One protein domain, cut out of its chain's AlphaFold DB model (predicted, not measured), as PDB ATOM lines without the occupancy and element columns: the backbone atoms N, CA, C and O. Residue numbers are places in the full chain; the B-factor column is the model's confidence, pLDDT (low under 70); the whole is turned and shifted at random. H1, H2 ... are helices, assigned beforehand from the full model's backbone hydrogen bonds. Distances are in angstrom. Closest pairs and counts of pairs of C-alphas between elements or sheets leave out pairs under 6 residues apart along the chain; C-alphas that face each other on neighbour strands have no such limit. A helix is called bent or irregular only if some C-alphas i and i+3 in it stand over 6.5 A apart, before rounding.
ATOM      1  N   VAL A  14     -39.661-125.762 -49.081       85.88
ATOM      2  CA  VAL A  14     -39.784-126.886 -50.022       85.88
ATOM      3  C   VAL A  14     -38.932-126.659 -51.270       85.88
ATOM      4  O   VAL A  14     -38.284-127.588 -51.750       85.88
ATOM      5  N   ASP A  15     -38.869-125.420 -51.761       85.81
ATOM      6  CA  ASP A  15     -38.047-125.083 -52.923       85.81
ATOM      7  C   ASP A  15     -36.559-125.271 -52.604       85.81
ATOM      8  O   ASP A  15     -35.817-125.835 -53.412       85.81
ATOM      9  N   PHE A  16     -36.113-124.837 -51.417       83.62
ATOM     10  CA  PHE A  16     -34.726-125.012 -50.967       83.62
ATOM     11  C   PHE A  16     -34.354-126.488 -50.821       83.62
ATOM     12  O   PHE A  16     -33.267-126.900 -51.230       83.62
ATOM     13  N   GLU A  17     -35.248-127.306 -50.264       86.12
ATOM     14  CA  GLU A  17     -35.031-128.748 -50.169       86.12
ATOM     15  C   GLU A  17     -34.959-129.412 -51.542       86.12
ATOM     16  O   GLU A  17     -34.070-130.231 -51.781       86.12
ATOM     17  N   ALA A  18     -35.862-129.051 -52.455       86.88
ATOM     18  CA  ALA A  18     -35.862-129.571 -53.816       86.88
ATOM     19  C   ALA A  18     -34.561-129.205 -54.547       86.88
ATOM     20  O   ALA A  18     -33.944-130.071 -55.169       86.88
ATOM     21  N   ALA A  19     -34.100-127.957 -54.418       86.00
ATOM     22  CA  ALA A  19     -32.833-127.507 -54.989       86.00
ATOM     23  C   ALA A  19     -31.626-128.238 -54.381       86.00
ATOM     24  O   ALA A  19     -30.733-128.662 -55.115       86.00
ATOM     25  N   ARG A  20     -31.610-128.466 -53.060       86.06
ATOM     26  CA  ARG A  20     -30.543-129.226 -52.387       86.06
ATOM     27  C   ARG A  20     -30.504-130.688 -52.837       86.06
ATOM     28  O   ARG A  20     -29.418-131.213 -53.069       86.06
ATOM     29  N   ARG A  21     -31.662-131.340 -52.994       87.19
ATOM     30  CA  ARG A  21     -31.742-132.724 -53.500       87.19
ATOM     31  C   ARG A  21     -31.222-132.832 -54.933       87.19
ATOM     32  O   ARG A  21     -30.468-133.754 -55.219       87.19
ATOM     33  N   ARG A  22     -31.567-131.880 -55.809       86.44
ATOM     34  CA  ARG A  22     -31.040-131.829 -57.185       86.44
ATOM     35  C   ARG A  22     -29.527-131.627 -57.218       86.44
ATOM     36  O   ARG A  22     -28.831-132.381 -57.890       86.44
ATOM     37  N   ALA A  23     -29.015-130.687 -56.424       85.69
ATOM     38  CA  ALA A  23     -27.577-130.452 -56.315       85.69
ATOM     39  C   ALA A  23     -26.821-131.706 -55.834       85.69
ATOM     40  O   ALA A  23     -25.786-132.050 -56.397       85.69
ATOM     41  N   ALA A  24     -27.367-132.436 -54.853       86.00
ATOM     42  CA  ALA A  24     -26.796-133.700 -54.381       86.00
ATOM     43  C   ALA A  24     -26.850-134.827 -55.432       86.00
ATOM     44  O   ALA A  24     -25.994-135.706 -55.429       86.00
ATOM     45  N   ALA A  25     -27.829-134.791 -56.341       87.94
ATOM     46  CA  ALA A  25     -27.965-135.730 -57.454       87.94
ATOM     47  C   ALA A  25     -27.094-135.374 -58.679       87.94
ATOM     48  O   ALA A  25     -27.170-136.062 -59.694       87.94
ATOM     49  N   GLY A  26     -26.277-134.315 -58.601       85.81
ATOM     50  CA  GLY A  26     -25.411-133.861 -59.695       85.81
ATOM     51  C   GLY A  26     -26.078-132.909 -60.696       85.81
ATOM     52  O   GLY A  26     -25.435-132.509 -61.660       85.81
ATOM     53  N   ASP A  27     -27.329-132.503 -60.458       84.50
ATOM     54  CA  ASP A  27     -28.097-131.576 -61.303       84.50
ATOM     55  C   ASP A  27     -28.187-130.183 -60.649       84.50
ATOM     56  O   ASP A  27     -29.248-129.700 -60.252       84.50
ATOM     57  N   ALA A  28     -27.027-129.552 -60.442       79.69
ATOM     58  CA  ALA A  28     -26.925-128.268 -59.740       79.69
ATOM     59  C   ALA A  28     -27.241-127.041 -60.620       79.69
ATOM     60  O   ALA A  28     -27.512-125.963 -60.089       79.69
ATOM     61  N   ASP A  29     -27.202-127.192 -61.947       80.44
ATOM     62  CA  ASP A  29     -27.340-126.082 -62.899       80.44
ATOM     63  C   ASP A  29     -28.793-125.779 -63.296       80.44
ATOM     64  O   ASP A  29     -29.057-124.704 -63.853       80.44
ATOM     65  N   THR A  30     -29.732-126.679 -62.978       79.88
ATOM     66  CA  THR A  30     -31.158-126.526 -63.288       79.88
ATOM     67  C   THR A  30     -31.795-125.416 -62.434       79.88
ATOM     68  O   THR A  30     -31.799-125.511 -61.202       79.88
ATOM     69  N   PRO A  31     -32.356-124.356 -63.052       79.19
ATOM     70  CA  PRO A  31     -32.944-123.239 -62.321       79.19
ATOM     71  C   PRO A  31     -34.276-123.617 -61.632       79.19
ATOM     72  O   PRO A  31     -35.052-124.394 -62.190       79.19
ATOM     73  N   PRO A  32     -34.593-123.033 -60.456       77.56
ATOM     74  CA  PRO A  32     -33.745-122.136 -59.669       77.56
ATOM     75  C   PRO A  32     -32.618-122.907 -58.968       77.56
ATOM     76  O   PRO A  32     -32.845-123.964 -58.365       77.56
ATOM     77  N   ARG A  33     -31.396-122.371 -59.064       85.44
ATOM     78  CA  ARG A  33     -30.196-122.982 -58.487       85.44
ATOM     79  C   ARG A  33     -30.138-122.696 -56.997       85.44
ATOM     80  O   ARG A  33     -30.513-121.611 -56.555       85.44
ATOM     81  N   LEU A  34     -29.576-123.629 -56.229       84.69
ATOM     82  CA  LEU A  34     -29.411-123.453 -54.784       84.69
ATOM     83  C   LEU A  34     -28.652-122.154 -54.449       84.69
ATOM     84  O   LEU A  34     -29.064-121.419 -53.558       84.69
ATOM     85  N   ALA A  35     -27.602-121.834 -55.211       85.50
ATOM     86  CA  ALA A  35     -26.807-120.621 -55.019       85.50
ATOM     87  C   ALA A  35     -27.614-119.323 -55.225       85.50
ATOM     88  O   ALA A  35     -27.463-118.382 -54.444       85.50
ATOM     89  N   ASP A  36     -28.495-119.284 -56.230       85.50
ATOM     90  CA  ASP A  36     -29.345-118.120 -56.523       85.50
ATOM     91  C   ASP A  36     -30.382-117.914 -55.414       85.50
ATOM     92  O   ASP A  36     -30.640-116.793 -54.977       85.50
ATOM     93  N   MET A  37     -30.935-119.013 -54.901       83.94
ATOM     94  CA  MET A  37     -31.896-118.989 -53.801       83.94
ATOM     95  C   MET A  37     -31.239-118.550 -52.489       83.94
ATOM     96  O   MET A  37     -31.798-117.743 -51.749       83.94
ATOM     97  N   GLU A  38     -30.023-119.017 -52.203       84.75
ATOM     98  CA  GLU A  38     -29.246-118.550 -51.053       84.75
ATOM     99  C   GLU A  38     -28.857-117.071 -51.178       84.75
ATOM    100  O   GLU A  38     -28.860-116.351 -50.179       84.75
ATOM    101  N   ALA A  39     -28.553-116.596 -52.390       85.00
ATOM    102  CA  ALA A  39     -28.317-115.180 -52.650       85.00
ATOM    103  C   ALA A  39     -29.583-114.345 -52.416       85.00
ATOM    104  O   ALA A  39     -29.509-113.331 -51.723       85.00
ATOM    105  N   ALA A  40     -30.742-114.805 -52.895       84.50
ATOM    106  CA  ALA A  40     -32.031-114.172 -52.621       84.50
ATOM    107  C   ALA A  40     -32.322-114.115 -51.112       84.50
ATOM    108  O   ALA A  40     -32.712-113.073 -50.601       84.50
ATOM    109  N   LYS A  41     -32.026-115.191 -50.369       82.31
ATOM    110  CA  LYS A  41     -32.176-115.226 -48.905       82.31
ATOM    111  C   LYS A  41     -31.270-114.227 -48.186       82.31
ATOM    112  O   LYS A  41     -31.701-113.616 -47.213       82.31
ATOM    113  N   ARG A  42     -30.029-114.042 -48.650       82.00
ATOM    114  CA  ARG A  42     -29.117-113.009 -48.121       82.00
ATOM    115  C   ARG A  42     -29.557-111.588 -48.481       82.00
ATOM    116  O   ARG A  42     -29.200-110.662 -47.765       82.00
ATOM    117  N   GLY A  43     -30.301-111.426 -49.573       83.56
ATOM    118  CA  GLY A  43     -30.827-110.147 -50.048       83.56
ATOM    119  C   GLY A  43     -32.126-109.690 -49.381       83.56
ATOM    120  O   GLY A  43     -32.614-108.618 -49.727       83.56
ATOM    121  N   ASN A  44     -32.688-110.469 -48.449       86.06
ATOM    122  CA  ASN A  44     -33.878-110.067 -47.701       86.06
ATOM    123  C   ASN A  44     -33.628-108.767 -46.921       86.06
ATOM    124  O   ASN A  44     -32.606-108.611 -46.249       86.06
ATOM    125  N   SER A  45     -34.594-107.856 -46.959       87.44
ATOM    126  CA  SER A  45     -34.600-106.637 -46.163       87.44
ATOM    127  C   SER A  45     -34.713-106.941 -44.674       87.44
ATOM    128  O   SER A  45     -35.305-107.937 -44.242       87.44
ATOM    129  N   THR A  46     -34.190-106.021 -43.867       86.50
ATOM    130  CA  THR A  46     -34.305-106.075 -42.408       86.50
ATOM    131  C   THR A  46     -35.765-106.143 -41.962       86.50
ATOM    132  O   THR A  46     -36.086-106.949 -41.096       86.50
ATOM    133  N   ALA A  47     -36.663-105.383 -42.601       87.19
ATOM    134  CA  ALA A  47     -38.089-105.373 -42.271       87.19
ATOM    135  C   ALA A  47     -38.752-106.742 -42.495       87.19
ATOM    136  O   ALA A  47     -39.539-107.192 -41.663       87.19
ATOM    137  N   PHE A  48     -38.405-107.434 -43.585       87.38
ATOM    138  CA  PHE A  48     -38.890-108.789 -43.841       87.38
ATOM    139  C   PHE A  48     -38.372-109.787 -42.799       87.38
ATOM    140  O   PHE A  48     -39.136-110.605 -42.292       87.38
ATOM    141  N   ILE A  49     -37.085-109.709 -42.447       86.56
ATOM    142  CA  ILE A  49     -36.474-110.587 -41.437       86.56
ATOM    143  C   ILE A  49     -37.098-110.351 -40.054       86.56
ATOM    144  O   ILE A  49     -37.386-111.313 -39.341       86.56
ATOM    145  N   GLU A  50     -37.320-109.093 -39.672       88.00
ATOM    146  CA  GLU A  50     -37.967-108.716 -38.412       88.00
ATOM    147  C   GLU A  50     -39.426-109.177 -38.362       88.00
ATOM    148  O   GLU A  50     -39.825-109.794 -37.375       88.00
ATOM    149  N   GLY A  51     -40.193-108.962 -39.437       89.81
ATOM    150  CA  GLY A  51     -41.568-109.453 -39.554       89.81
ATOM    151  C   GLY A  51     -41.640-110.976 -39.450       89.81
ATOM    152  O   GLY A  51     -42.368-111.503 -38.616       89.81
ATOM    153  N   MET A  52     -40.790-111.690 -40.193       88.94
ATOM    154  CA  MET A  52     -40.719-113.154 -40.143       88.94
ATOM    155  C   MET A  52     -40.369-113.674 -38.742       88.94
ATOM    156  O   MET A  52     -40.887-114.699 -38.300       88.94
ATOM    157  N   ARG A  53     -39.489-112.969 -38.023       89.12
ATOM    158  CA  ARG A  53     -39.130-113.305 -36.641       89.12
ATOM    159  C   ARG A  53     -40.302-113.077 -35.687       89.12
ATOM    160  O   ARG A  53     -40.541-113.927 -34.832       89.12
ATOM    161  N   ALA A  54     -41.022-111.968 -35.836       90.31
ATOM    162  CA  ALA A  54     -42.210-111.668 -35.043       90.31
ATOM    163  C   ALA A  54     -43.323-112.702 -35.280       90.31
ATOM    164  O   ALA A  54     -43.874-113.238 -34.320       90.31
ATOM    165  N   ASP A  55     -43.583-113.055 -36.540       91.06
ATOM    166  CA  ASP A  55     -44.581-114.056 -36.921       91.06
ATOM    167  C   ASP A  55     -44.226-115.443 -36.370       91.06
ATOM    168  O   ASP A  55     -45.074-116.132 -35.800       91.06
ATOM    169  N   ALA A  56     -42.957-115.847 -36.476       91.00
ATOM    170  CA  ALA A  56     -42.485-117.114 -35.927       91.00
ATOM    171  C   ALA A  56     -42.599-117.160 -34.393       91.00
ATOM    172  O   ALA A  56     -43.006-118.185 -33.845       91.00
ATOM    173  N   GLN A  57     -42.300-116.059 -33.694       91.88
ATOM    174  CA  GLN A  57     -42.497-115.974 -32.245       91.88
ATOM    175  C   GLN A  57     -43.984-116.074 -31.877       91.88
ATOM    176  O   GLN A  57     -44.344-116.857 -31.001       91.88
ATOM    177  N   SER A  58     -44.855-115.359 -32.591       93.31
ATOM    178  CA  SER A  58     -46.305-115.438 -32.386       93.31
ATOM    179  C   SER A  58     -46.838-116.856 -32.618       93.31
ATOM    180  O   SER A  58     -47.681-117.339 -31.861       93.31
ATOM    181  N   CYS A  59     -46.301-117.566 -33.613       93.38
ATOM    182  CA  CYS A  59     -46.636-118.961 -33.879       93.38
ATOM    183  C   CYS A  59     -46.233-119.887 -32.721       93.38
ATOM    184  O   CYS A  59     -47.031-120.735 -32.322       93.38
ATOM    185  N   LEU A  60     -45.039-119.708 -32.143       92.69
ATOM    186  CA  LEU A  60     -44.604-120.468 -30.965       92.69
ATOM    187  C   LEU A  60     -45.512-120.216 -29.757       92.69
ATOM    188  O   LEU A  60     -45.902-121.166 -29.076       92.69
ATOM    189  N   ASP A  61     -45.886-118.962 -29.519       94.25
ATOM    190  CA  ASP A  61     -46.763-118.596 -28.406       94.25
ATOM    191  C   ASP A  61     -48.170-119.190 -28.585       94.25
ATOM    192  O   ASP A  61     -48.765-119.689 -27.626       94.25
ATOM    193  N   ALA A  62     -48.695-119.183 -29.813       94.12
ATOM    194  CA  ALA A  62     -49.973-119.802 -30.153       94.12
ATOM    195  C   ALA A  62     -49.925-121.333 -30.015       94.12
ATOM    196  O   ALA A  62     -50.867-121.931 -29.495       94.12
ATOM    197  N   LEU A  63     -48.819-121.969 -30.414       93.31
ATOM    198  CA  LEU A  63     -48.616-123.408 -30.256       93.31
ATOM    199  C   LEU A  63     -48.588-123.806 -28.775       93.31
ATOM    200  O   LEU A  63     -49.261-124.752 -28.385       93.31
ATOM    201  N   ALA A  64     -47.894-123.036 -27.933       91.75
ATOM    202  CA  ALA A  64     -47.854-123.267 -26.489       91.75
ATOM    203  C   ALA A  64     -49.215-123.032 -25.806       91.75
ATOM    204  O   ALA A  64     -49.515-123.618 -24.765       91.75
ATOM    205  N   GLN A  65     -50.054-122.144 -26.347       93.38
ATOM    206  CA  GLN A  65     -51.439-121.992 -25.892       93.38
ATOM    207  C   GLN A  65     -52.300-123.190 -26.295       93.38
ATOM    208  O   GLN A  65     -53.075-123.678 -25.475       93.38
ATOM    209  N   LEU A  66     -52.141-123.677 -27.527       92.38
ATOM    210  CA  LEU A  66     -52.853-124.850 -28.022       92.38
ATOM    211  C   LEU A  66     -52.480-126.112 -27.239       92.38
ATOM    212  O   LEU A  66     -53.376-126.853 -26.856       92.38
ATOM    213  N   GLU A  67     -51.193-126.323 -26.966       91.81
ATOM    214  CA  GLU A  67     -50.692-127.453 -26.174       91.81
ATOM    215  C   GLU A  67     -51.303-127.445 -24.770       91.81
ATOM    216  O   GLU A  67     -51.923-128.422 -24.372       91.81
ATOM    217  N   ARG A  68     -51.288-126.298 -24.078       90.75
ATOM    218  CA  ARG A  68     -51.954-126.167 -22.770       90.75
ATOM    219  C   ARG A  68     -53.448-126.473 -22.831       90.75
ATOM    220  O   ARG A  68     -53.958-127.201 -21.988       90.75
ATOM    221  N   ALA A  69     -54.155-125.939 -23.826       92.88
ATOM    222  CA  ALA A  69     -55.584-126.195 -23.986       92.88
ATOM    223  C   ALA A  69     -55.880-127.669 -24.319       92.88
ATOM    224  O   ALA A  69     -56.897-128.205 -23.878       92.88
ATOM    225  N   ALA A  70     -55.011-128.325 -25.090       90.81
ATOM    226  CA  ALA A  70     -55.114-129.743 -25.403       90.81
ATOM    227  C   ALA A  70     -54.856-130.596 -24.154       90.81
ATOM    228  O   ALA A  70     -55.684-131.444 -23.831       90.81
ATOM    229  N   ASP A  71     -53.801-130.304 -23.395       91.12
ATOM    230  CA  ASP A  71     -53.460-131.001 -22.153       91.12
ATOM    231  C   ASP A  71     -54.573-130.870 -21.104       91.12
ATOM    232  O   ASP A  71     -54.944-131.851 -20.460       91.12
ATOM    233  N   GLU A  72     -55.178-129.687 -20.976       93.12
ATOM    234  CA  GLU A  72     -56.314-129.452 -20.075       93.12
ATOM    235  C   GLU A  72     -57.563-130.267 -20.451       93.12
ATOM    236  O   GLU A  72     -58.356-130.624 -19.577       93.12
ATOM    237  N   ARG A  73     -57.783-130.535 -21.745       91.44
ATOM    238  CA  ARG A  73     -59.007-131.184 -22.253       91.44
ATOM    239  C   ARG A  73     -58.858-132.680 -22.489       91.44
ATOM    240  O   ARG A  73     -59.849-133.396 -22.378       91.44
ATOM    241  N   LEU A  74     -57.658-133.124 -22.846       89.31
ATOM    242  CA  LEU A  74     -57.354-134.479 -23.305       89.31
ATOM    243  C   LEU A  74     -56.399-135.210 -22.352       89.31
ATOM    244  O   LEU A  74     -56.335-136.436 -22.383       89.31
ATOM    245  N   GLY A  75     -55.687-134.498 -21.473       88.56
ATOM    246  CA  GLY A  75     -54.775-135.099 -20.502       88.56
ATOM    247  C   GLY A  75     -53.721-135.979 -21.174       88.56
ATOM    248  O   GLY A  75     -52.889-135.496 -21.932       88.56
ATOM    249  N   GLN A  76     -53.763-137.283 -20.893       81.75
ATOM    250  CA  GLN A  76     -52.813-138.265 -21.437       81.75
ATOM    251  C   GLN A  76     -53.015-138.561 -22.933       81.75
ATOM    252  O   GLN A  76     -52.104-139.078 -23.570       81.75
ATOM    253  N   ASP A  77     -54.171-138.204 -23.499       86.56
ATOM    254  CA  ASP A  77     -54.470-138.366 -24.929       86.56
ATOM    255  C   ASP A  77     -54.113-137.109 -25.750       86.56
ATOM    256  O   ASP A  77     -54.470-136.999 -26.926       86.56
ATOM    257  N   SER A  78     -53.438-136.129 -25.137       85.44
ATOM    258  CA  SER A  78     -53.029-134.896 -25.809       85.44
ATOM    259  C   SER A  78     -51.994-135.184 -26.909       85.44
ATOM    260  O   SER A  78     -51.012-135.897 -26.673       85.44
ATOM    261  N   PRO A  79     -52.179-134.661 -28.135       86.31
ATOM    262  CA  PRO A  79     -51.198-134.826 -29.197       86.31
ATOM    263  C   PRO A  79     -49.920-134.038 -28.883       86.31
ATOM    264  O   PRO A  79     -49.964-132.873 -28.501       86.31
ATOM    265  N   GLY A  80     -48.757-134.646 -29.120       86.62
ATOM    266  CA  GLY A  80     -47.475-133.961 -28.957       86.62
ATOM    267  C   GLY A  80     -47.218-132.931 -30.063       86.62
ATOM    268  O   GLY A  80     -47.159-133.278 -31.243       86.62
ATOM    269  N   PHE A  81     -46.972-131.672 -29.689       90.69
ATOM    270  CA  PHE A  81     -46.654-130.578 -30.623       90.69
ATOM    271  C   PHE A  81     -45.143-130.331 -30.800       90.69
ATOM    272  O   PHE A  81     -44.727-129.339 -31.405       90.69
ATOM    273  N   SER A  82     -44.298-131.240 -30.308       88.00
ATOM    274  CA  SER A  82     -42.834-131.104 -30.302       88.00
ATOM    275  C   SER A  82     -42.238-130.877 -31.694       88.00
ATOM    276  O   SER A  82     -41.435-129.961 -31.858       88.00
ATOM    277  N   GLN A  83     -42.679-131.639 -32.698       87.31
ATOM    278  CA  GLN A  83     -42.196-131.508 -34.077       87.31
ATOM    279  C   GLN A  83     -42.562-130.155 -34.699       87.31
ATOM    280  O   GLN A  83     -41.743-129.537 -35.375       87.31
ATOM    281  N   ALA A  84     -43.780-129.664 -34.446       88.69
ATOM    282  CA  ALA A  84     -44.209-128.354 -34.932       88.69
ATOM    283  C   ALA A  84     -43.371-127.236 -34.295       88.69
ATOM    284  O   ALA A  84     -42.894-126.338 -34.989       88.69
ATOM    285  N   ARG A  85     -43.119-127.333 -32.985       89.75
ATOM    286  CA  ARG A  85     -42.266-126.396 -32.246       89.75
ATOM    287  C   ARG A  85     -40.838-126.385 -32.785       89.75
ATOM    288  O   ARG A  85     -40.285-125.316 -33.031       89.75
ATOM    289  N   GLU A  86     -40.252-127.560 -32.991       89.44
ATOM    290  CA  GLU A  86     -38.893-127.705 -33.511       89.44
ATOM    291  C   GLU A  86     -38.765-127.138 -34.931       89.44
ATOM    292  O   GLU A  86     -37.810-126.419 -35.217       89.44
ATOM    293  N   ALA A  87     -39.761-127.352 -35.795       87.50
ATOM    294  CA  ALA A  87     -39.775-126.788 -37.143       87.50
ATOM    295  C   ALA A  87     -39.763-125.246 -37.141       87.50
ATOM    296  O   ALA A  87     -39.007-124.627 -37.896       87.50
ATOM    297  N   VAL A  88     -40.553-124.609 -36.267       88.94
ATOM    298  CA  VAL A  88     -40.581-123.138 -36.141       88.94
ATOM    299  C   VAL A  88     -39.286-122.607 -35.516       88.94
ATOM    300  O   VAL A  88     -38.763-121.573 -35.937       88.94
ATOM    301  N   GLN A  89     -38.696-123.329 -34.563       89.19
ATOM    302  CA  GLN A  89     -37.384-122.974 -34.019       89.19
ATOM    303  C   GLN A  89     -36.281-123.100 -35.074       89.19
ATOM    304  O   GLN A  89     -35.455-122.197 -35.197       89.19
ATOM    305  N   ALA A  90     -36.265-124.166 -35.872       85.50
ATOM    306  CA  ALA A  90     -35.304-124.341 -36.959       85.50
ATOM    307  C   ALA A  90     -35.396-123.199 -37.984       85.50
ATOM    308  O   ALA A  90     -34.371-122.683 -38.436       85.50
ATOM    309  N   LEU A  91     -36.615-122.735 -38.286       85.12
ATOM    310  CA  LEU A  91     -36.838-121.546 -39.105       85.12
ATOM    311  C   LEU A  91     -36.153-120.309 -38.499       85.12
ATOM    312  O   LEU A  91     -35.395-119.644 -39.208       85.12
ATOM    313  N   LEU A  92     -36.352-120.034 -37.204       86.00
ATOM    314  CA  LEU A  92     -35.740-118.895 -36.502       86.00
ATOM    315  C   LEU A  92     -34.206-118.933 -36.501       86.00
ATOM    316  O   LEU A  92     -33.578-117.890 -36.685       86.00
ATOM    317  N   HIS A  93     -33.609-120.115 -36.326       83.19
ATOM    318  CA  HIS A  93     -32.154-120.305 -36.399       83.19
ATOM    319  C   HIS A  93     -31.609-120.123 -37.819       83.19
ATOM    320  O   HIS A  93     -30.447-119.774 -38.001       83.19
ATOM    321  N   SER A  94     -32.440-120.363 -38.836       80.94
ATOM    322  CA  SER A  94     -32.050-120.201 -40.234       80.94
ATOM    323  C   SER A  94     -32.064-118.744 -40.707       80.94
ATOM    324  O   SER A  94     -31.511-118.455 -41.774       80.94
ATOM    325  N   LEU A  95     -32.727-117.846 -39.971       81.62
ATOM    326  CA  LEU A  95     -32.748-116.416 -40.266       81.62
ATOM    327  C   LEU A  95     -31.434-115.770 -39.810       81.62
ATOM    328  O   LEU A  95     -30.870-116.196 -38.799       81.62
TER     329      LEU A  95
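This is residues 14 to 95 of the 203 residues of an uncharacterized protein of Ricinus communis (UniProt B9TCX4). Two helical hairpins are joined as an open, flat V: the long helix H3 with H4 folded back along part of it makes the longer arm, and H2 with H1 makes the shorter one. The tight link of residues 43 to 45 is the point of the V, H4 and H1 lie on its inner side, and a kink near residue 71 turns the far end of H3, where residues 72 to 77 stick out free. The printed part has 82 residues with four named helices, in the order H1, H2, H3, H4, and no named strand; its class is all helix. It is only just loose, close to extended, with a radius of gyration of the C-alphas of 17.5 A, and it spans 52 by 32 by 15 A.

Begin with H3, residues 46 to 77, the longest helix. H4, residues 82 to 94, touches H3, and the two form a helical hairpin, opposite ways at a shallow tilt of 12 degrees. Look at the C-alphas of Ala 56 and Val 88, their closest, 6.3 A apart; H3 touches H4 with residues 53 to 63 alone. H2, residues 34 to 42, is apart from H3 and from H4. H1, residues 14 to 24, touches H2 in a second helical hairpin, opposite ways at a steep tilt of 42 degrees; their closest C-alphas, those of Ala 19 and Leu 34, are 5.3 A apart. H1 is apart from H3 and from H4. In H1, H2 and H4 every O i to N i+4 pair is within hydrogen-bond range; in H3, 26 of 28 are.

Find C-alpha 46 at (-34.305, -106.075, -42.408); from there H3 runs 41.9 A to C-alpha 77 at (-54.470, -138.366, -24.929). Near residue 71 it has a kink of 70 degrees, and it is irregular: C-alphas 73 and 76 are 9.4 A apart. H4 runs 18.3 A from C-alpha 82 to C-alpha 94 at (-32.050, -120.201, -40.234). H2 covers residues 34 to 42, and H1 begins at C-alpha 14, at (-39.784, -126.886, -50.022), and reaches C-alpha 24 after 15.3 A.

The two C-alphas farthest apart are those of Asp 29 and Glu 72, 51.8 A, while those of Val 14 and Leu 95, the first and last printed, are 15.9 A apart. The printed part has no cut. The links from H2 to H3 and from H3 to H4 are tight, the link from H1 to H2 is short, and no link is long. The mean pLDDT of the printed part is 87.3, and no printed residue is under 70.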